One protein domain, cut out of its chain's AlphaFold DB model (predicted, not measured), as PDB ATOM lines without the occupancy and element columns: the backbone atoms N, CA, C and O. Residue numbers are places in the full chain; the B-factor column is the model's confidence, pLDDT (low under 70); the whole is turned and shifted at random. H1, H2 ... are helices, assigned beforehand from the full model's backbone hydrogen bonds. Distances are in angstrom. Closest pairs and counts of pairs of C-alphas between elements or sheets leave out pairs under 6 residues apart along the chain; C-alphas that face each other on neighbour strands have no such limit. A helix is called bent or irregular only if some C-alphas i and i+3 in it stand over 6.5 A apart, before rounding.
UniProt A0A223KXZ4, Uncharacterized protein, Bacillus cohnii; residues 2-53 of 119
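What this domain is: This is residues 2 to 53 of the 119 residues of an uncharacterized protein of Bacillus cohnii (UniProt A0A223KXZ4). The domain is a lopsided helical hairpin: the short helix H1 folds back through a tight turn onto the first part of the much longer helix H2. The rest of H2, residues 32 to 49, sticks out beyond the hairpin as a single free arm, and residues 50 to 53 follow at its far end. The printed part has 52 residues, with two named helices, H1 then H2, and no named strand; the class is all helix. The whole is extended, with a radius of gyration of the C-alphas of 17.1 A, and spans 53 by 18 by 10 A.

Where its parts are: H1 holds residues 2 to 16, beginning at C-alpha 2 at (284.798, 275.461, 197.110) and measuring 20.9 A from first to last C-alpha. H2 holds residues 21 to 49 and measures 42.8 A, from C-alpha 21 at (280.845, 286.644, 190.847) to C-alpha 49 at (287.327, 244.349, 190.305). Neither helix is bent.

How they stand to each other: H1 and H2 form a helical hairpin, running opposite ways at a shallow tilt of 26 degrees. They touch, with 8 pairs of C-alphas within 8 A; the closest C-alphas are those of Gly 5 and Met 27, 6.9 A apart. H2 touches H1 with residues 21 to 31 alone. In H1 every O i to N i+4 pair is within hydrogen-bond range; in H2 23 of 25 are.

The domain as a whole: The two C-alphas farthest apart are those of Gly 17 and Gly 50, 53.1 A. Residues 32 to 53, of which 32 to 49 belong to H2, stand free; without them the body spans 26 by 16 by 7 A. The link from H1 to H2, four residues, is tight, and the printed part has no cut. The mean pLDDT of the printed part is 82.9, and residues 50 to 53 are under 70.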
ATOM      1  N   LEU A   2     285.610 274.228 197.093       79.50
ATOM      2  CA  LEU A   2     284.798 275.461 197.110       79.50
ATOM      3  C   LEU A   2     285.399 276.596 197.955       79.50
ATOM      4  O   LEU A   2     285.472 277.724 197.492       79.50
ATOM      5  N   ILE A   3     285.906 276.291 199.156       79.88
ATOM      6  CA  ILE A   3     286.538 277.296 200.034       79.88
ATOM      7  C   ILE A   3     287.786 277.907 199.374       79.88
ATOM      8  O   ILE A   3     287.961 279.118 199.387       79.88
ATOM      9  N   GLY A   4     288.626 277.078 198.741       81.19
ATOM     10  CA  GLY A   4     289.831 277.538 198.041       81.19
ATOM     11  C   GLY A   4     289.520 278.342 196.777       81.19
ATOM     12  O   GLY A   4     290.126 279.382 196.550       81.19
ATOM     13  N   GLY A   5     288.535 277.906 195.987       81.38
ATOM     14  CA  GLY A   5     288.073 278.665 194.827       81.38
ATOM     15  C   GLY A   5     287.444 280.004 195.224       81.38
ATOM     16  O   GLY A   5     287.719 281.016 194.586       81.38
ATOM     17  N   GLY A   6     286.652 280.039 196.299       84.81
ATOM     18  CA  GLY A   6     286.078 281.276 196.836       84.81
ATOM     19  C   GLY A   6     287.151 282.256 197.319       84.81
ATOM     20  O   GLY A   6     287.075 283.444 197.019       84.81
ATOM     21  N   LEU A   7     288.196 281.749 197.983       86.06
ATOM     22  CA  LEU A   7     289.375 282.533 198.366       86.06
ATOM     23  C   LEU A   7     290.106 283.123 197.153       86.06
ATOM     24  O   LEU A   7     290.507 284.283 197.192       86.06
ATOM     25  N   ALA A   8     290.248 282.357 196.070       83.50
ATOM     26  CA  ALA A   8     290.869 282.838 194.839       83.50
ATOM     27  C   ALA A   8     290.048 283.960 194.178       83.50
ATOM     28  O   ALA A   8     290.614 284.984 193.808       83.50
ATOM     29  N   ILE A   9     288.720 283.816 194.088       86.19
ATOM     30  CA  ILE A   9     287.836 284.875 193.564       86.19
ATOM     31  C   ILE A   9     287.916 286.135 194.432       86.19
ATOM     32  O   ILE A   9     287.963 287.243 193.902       86.19
ATOM     33  N   TYR A  10     287.960 285.972 195.755       86.25
ATOM     34  CA  TYR A  10     288.106 287.088 196.686       86.25
ATOM     35  C   TYR A  10     289.439 287.829 196.501       86.25
ATOM     36  O   TYR A  10     289.451 289.057 196.455       86.25
ATOM     37  N   LEU A  11     290.550 287.100 196.345       87.06
ATOM     38  CA  LEU A  11     291.866 287.689 196.082       87.06
ATOM     39  C   LEU A  11     291.906 288.427 194.742       87.06
ATOM     40  O   LEU A  11     292.406 289.545 194.692       87.06
ATOM     41  N   ILE A  12     291.334 287.841 193.684       85.31
ATOM     42  CA  ILE A  12     291.226 288.499 192.375       85.31
ATOM     43  C   ILE A  12     290.445 289.805 192.516       85.31
ATOM     44  O   ILE A  12     290.953 290.849 192.127       85.31
ATOM     45  N   GLY A  13     289.265 289.772 193.140       85.06
ATOM     46  CA  GLY A  13     288.441 290.970 193.300       85.06
ATOM     47  C   GLY A  13     289.066 292.050 194.182       85.06
ATOM     48  O   GLY A  13     288.806 293.234 193.978       85.06
ATOM     49  N   LYS A  14     289.941 291.666 195.116       85.75
ATOM     50  CA  LYS A  14     290.738 292.611 195.902       85.75
ATOM     51  C   LYS A  14     291.783 293.345 195.050       85.75
ATOM     52  O   LYS A  14     291.995 294.530 195.278       85.75
ATOM     53  N   GLU A  15     292.413 292.665 194.093       85.12
ATOM     54  CA  GLU A  15     293.424 293.251 193.197       85.12
ATOM     55  C   GLU A  15     292.792 294.053 192.046       85.12
ATOM     56  O   GLU A  15     293.302 295.105 191.666       85.12
ATOM     57  N   THR A  16     291.668 293.586 191.490       82.56
ATOM     58  CA  THR A  16     291.015 294.218 190.329       82.56
ATOM     59  C   THR A  16     289.928 295.230 190.694       82.56
ATOM     60  O   THR A  16     289.437 295.925 189.810       82.56
ATOM     61  N   GLY A  17     289.515 295.320 191.962       80.75
ATOM     62  CA  GLY A  17     288.460 296.230 192.440       80.75
ATOM     63  C   GLY A  17     287.025 295.796 192.104       80.75
ATOM     64  O   GLY A  17     286.072 296.289 192.703       80.75
ATOM     65  N   GLU A  18     286.861 294.834 191.199       83.81
ATOM     66  CA  GLU A  18     285.587 294.203 190.861       83.81
ATOM     67  C   GLU A  18     285.586 292.741 191.296       83.81
ATOM     68  O   GLU A  18     286.525 292.012 190.989       83.81
ATOM     69  N   TYR A  19     284.523 292.283 191.963       80.31
ATOM     70  CA  TYR A  19     284.361 290.873 192.324       80.31
ATOM     71  C   TYR A  19     283.682 290.116 191.178       80.31
ATOM     72  O   TYR A  19     282.471 290.270 190.988       80.31
ATOM     73  N   PRO A  20     284.401 289.260 190.427       80.88
ATOM     74  CA  PRO A  20     283.827 288.529 189.307       80.88
ATOM     75  C   PRO A  20     282.988 287.353 189.822       80.88
ATOM     76  O   PRO A  20     283.382 286.188 189.740       80.88
ATOM     77  N   LEU A  21     281.795 287.646 190.346       80.38
ATOM     78  CA  LEU A  21     280.845 286.644 190.847       80.38
ATOM     79  C   LEU A  21     280.451 285.627 189.765       80.38
ATOM     80  O   LEU A  21     280.112 284.489 190.077       80.38
ATOM     81  N   ASN A  22     280.604 285.990 188.490       85.44
ATOM     82  CA  ASN A  22     280.438 285.087 187.353       85.44
ATOM     83  C   ASN A  22     281.371 283.864 187.402       85.44
ATOM     84  O   ASN A  22     281.046 282.844 186.801       85.44
ATOM     85  N   LEU A  23     282.491 283.919 188.134       83.50
ATOM     86  CA  LEU A  23     283.410 282.789 188.320       83.50
ATOM     87  C   LEU A  23     282.920 281.764 189.359       83.50
ATOM     88  O   LEU A  23     283.422 280.638 189.386       83.50
ATOM     89  N   PHE A  24     281.914 282.089 190.182       83.81
ATOM     90  CA  PHE A  24     281.331 281.117 191.117       83.81
ATOM     91  C   PHE A  24     280.591 279.992 190.393       83.81
ATOM     92  O   PHE A  24     280.675 278.830 190.786       83.81
ATOM     93  N   LEU A  25     279.881 280.327 189.320       86.06
ATOM     94  CA  LEU A  25     279.064 279.387 188.563       86.06
ATOM     95  C   LEU A  25     279.903 278.267 187.903       86.06
ATOM     96  O   LEU A  25     279.620 277.095 188.164       86.06
ATOM     97  N   PRO A  26     280.989 278.557 187.152       86.81
ATOM     98  CA  PRO A  26     281.880 277.520 186.636       86.81
ATOM     99  C   PRO A  26     282.622 276.764 187.746       86.81
ATOM    100  O   PRO A  26     282.889 275.576 187.581       86.81
ATOM    101  N   MET A  27     282.904 277.386 188.897       87.12
ATOM    102  CA  MET A  27     283.488 276.678 190.043       87.12
ATOM    103  C   MET A  27     282.535 275.612 190.597       87.12
ATOM    104  O   MET A  27     282.946 274.472 190.810       87.12
ATOM    105  N   ILE A  28     281.265 275.961 190.815       87.75
ATOM    106  CA  ILE A  28     280.253 275.030 191.330       87.75
ATOM    107  C   ILE A  28     280.018 273.898 190.326       87.75
ATOM    108  O   ILE A  28     280.025 272.729 190.715       87.75
ATOM    109  N   ILE A  29     279.881 274.226 189.038       89.44
ATOM    110  CA  ILE A  29     279.732 273.228 187.970       89.44
ATOM    111  C   ILE A  29     280.962 272.318 187.906       89.44
ATOM    112  O   ILE A  29     280.810 271.104 187.807       89.44
ATOM    113  N   GLY A  30     282.169 272.872 188.022       87.50
ATOM    114  CA  GLY A  30     283.409 272.100 188.041       87.50
ATOM    115  C   GLY A  30     283.474 271.120 189.213       87.50
ATOM    116  O   GLY A  30     283.838 269.960 189.025       87.50
ATOM    117  N   VAL A  31     283.062 271.543 190.413       88.50
ATOM    118  CA  VAL A  31     283.017 270.669 191.598       88.50
ATOM    119  C   VAL A  31     281.960 269.575 191.441       88.50
ATOM    120  O   VAL A  31     282.256 268.407 191.686       88.50
ATOM    121  N   LEU A  32     280.749 269.921 190.997       89.75
ATOM    122  CA  LEU A  32     279.675 268.946 190.774       89.75
ATOM    123  C   LEU A  32     280.038 267.941 189.673       89.75
ATOM    124  O   LEU A  32     279.863 266.737 189.860       89.75
ATOM    125  N   GLY A  33     280.592 268.420 188.559       89.81
ATOM    126  CA  GLY A  33     281.058 267.587 187.455       89.81
ATOM    127  C   GLY A  33     282.191 266.655 187.879       89.81
ATOM    128  O   GLY A  33     282.122 265.452 187.630       89.81
ATOM    129  N   GLY A  34     283.188 267.175 188.600       88.19
ATOM    130  CA  GLY A  34     284.275 266.370 189.160       88.19
ATOM    131  C   GLY A  34     283.769 265.276 190.104       88.19
ATOM    132  O   GLY A  34     284.183 264.123 189.983       88.19
ATOM    133  N   CYS A  35     282.818 265.601 190.987       88.62
ATOM    134  CA  CYS A  35     282.176 264.618 191.860       88.62
ATOM    135  C   CYS A  35     281.431 263.536 191.066       88.62
ATOM    136  O   CYS A  35     281.604 262.352 191.351       88.62
ATOM    137  N   LEU A  36     280.636 263.908 190.057       89.94
ATOM    138  CA  LEU A  36     279.900 262.948 189.225       89.94
ATOM    139  C   LEU A  36     280.836 261.976 188.500       89.94
ATOM    140  O   LEU A  36     280.600 260.767 188.518       89.94
ATOM    141  N   VAL A  37     281.919 262.486 187.909       89.06
ATOM    142  CA  VAL A  37     282.930 261.658 187.234       89.06
ATOM    143  C   VAL A  37     283.615 260.718 188.228       89.06
ATOM    144  O   VAL A  37     283.791 259.535 187.933       89.06
ATOM    145  N   PHE A  38     283.948 261.206 189.424       87.00
ATOM    146  CA  PHE A  38     284.548 260.392 190.479       87.00
ATOM    147  C   PHE A  38     283.628 259.242 190.919       87.00
ATOM    148  O   PHE A  38     284.057 258.087 190.944       87.00
ATOM    149  N   PHE A  39     282.348 259.521 191.190       86.44
ATOM    150  CA  PHE A  39     281.372 258.490 191.563       86.44
ATOM    151  C   PHE A  39     281.121 257.479 190.441       86.44
ATOM    152  O   PHE A  39     281.019 256.278 190.706       86.44
ATOM    153  N   ALA A  40     281.053 257.935 189.187       86.62
ATOM    154  CA  ALA A  40     280.946 257.041 188.039       86.62
ATOM    155  C   ALA A  40     282.175 256.121 187.934       86.62
ATOM    156  O   ALA A  40     282.027 254.913 187.745       86.62
ATOM    157  N   GLY A  41     283.379 256.667 188.134       84.88
ATOM    158  CA  GLY A  41     284.627 255.905 188.171       84.88
ATOM    159  C   GLY A  41     284.646 254.845 189.273       84.88
ATOM    160  O   GLY A  41     285.002 253.697 189.003       84.88
ATOM    161  N   LEU A  42     284.190 255.190 190.483       81.62
ATOM    162  CA  LEU A  42     284.061 254.241 191.594       81.62
ATOM    163  C   LEU A  42     283.121 253.084 191.245       81.62
ATOM    164  O   LEU A  42     283.519 251.930 191.377       81.62
ATOM    165  N   LYS A  43     281.926 253.368 190.713       81.62
ATOM    166  CA  LYS A  43     280.975 252.311 190.325       81.62
ATOM    167  C   LYS A  43     281.498 251.412 189.207       81.62
ATOM    168  O   LYS A  43     281.249 250.208 189.214       81.62
ATOM    169  N   ILE A  44     282.216 251.973 188.233       83.50
ATOM    170  CA  ILE A  44     282.830 251.184 187.155       83.50
ATOM    171  C   ILE A  44     283.927 250.275 187.721       83.50
ATOM    172  O   ILE A  44     284.027 249.112 187.323       83.50
ATOM    173  N   LYS A  45     284.732 250.788 188.652       77.00
ATOM    174  CA  LYS A  45     285.805 250.040 189.311       77.00
ATOM    175  C   LYS A  45     285.254 248.906 190.177       77.00
ATOM    176  O   LYS A  45     285.706 247.773 190.037       77.00
ATOM    177  N   GLU A  46     284.228 249.189 190.973       76.94
ATOM    178  CA  GLU A  46     283.510 248.218 191.809       76.94
ATOM    179  C   GLU A  46     282.899 247.092 190.956       76.94
ATOM    180  O   GLU A  46     283.027 245.912 191.283       76.94
ATOM    181  N   LYS A  47     282.340 247.434 189.785       77.38
ATOM    182  CA  LYS A  47     281.799 246.457 188.826       77.38
ATOM    183  C   LYS A  47     282.871 245.571 188.172       77.38
ATOM    184  O   LYS A  47     282.556 244.445 187.800       77.38
ATOM    185  N   ARG A  48     284.103 246.063 187.973       77.56
ATOM    186  CA  ARG A  48     285.177 245.324 187.270       77.56
ATOM    187  C   ARG A  48     286.069 244.497 188.195       77.56
ATOM    188  O   ARG A  48     286.487 243.423 187.781       77.56
ATOM    189  N   ASN A  49     286.350 244.975 189.406       72.38
ATOM    190  CA  ASN A  49     287.327 244.349 190.305       72.38
ATOM    191  C   ASN A  49     286.705 243.689 191.550       72.38
ATOM    192  O   ASN A  49     287.438 243.105 192.344       72.38
ATOM    193  N   GLY A  50     285.379 243.746 191.726       68.69
ATOM    194  CA  GLY A  50     284.713 243.262 192.939       68.69
ATOM    195  C   GLY A  50     284.999 244.143 194.162       68.69
ATOM    196  O   GLY A  50     285.593 245.213 194.047       68.69
ATOM    197  N   ASN A  51     284.578 243.694 195.350       66.88
ATOM    198  CA  ASN A  51     284.732 244.428 196.615       66.88
ATOM    199  C   ASN A  51     286.145 244.265 197.213       66.88
ATOM    200  O   ASN A  51     286.302 243.888 198.374       66.88
ATOM    201  N   VAL A  52     287.183 244.460 196.395       66.75
ATOM    202  CA  VAL A  52     288.568 244.468 196.875       66.75
ATOM    203  C   VAL A  52     288.835 245.848 197.478       66.75
ATOM    204  O   VAL A  52     288.691 246.847 196.768       66.75
ATOM    205  N   PRO A  53     289.190 245.937 198.771       67.81
ATOM    206  CA  PRO A  53     289.442 247.218 199.410       67.81
ATOM    207  C   PRO A  53     290.636 247.919 198.756       67.81
ATOM    208  O   PRO A  53     291.674 247.313 198.500       67.81
TER     209      PRO A  53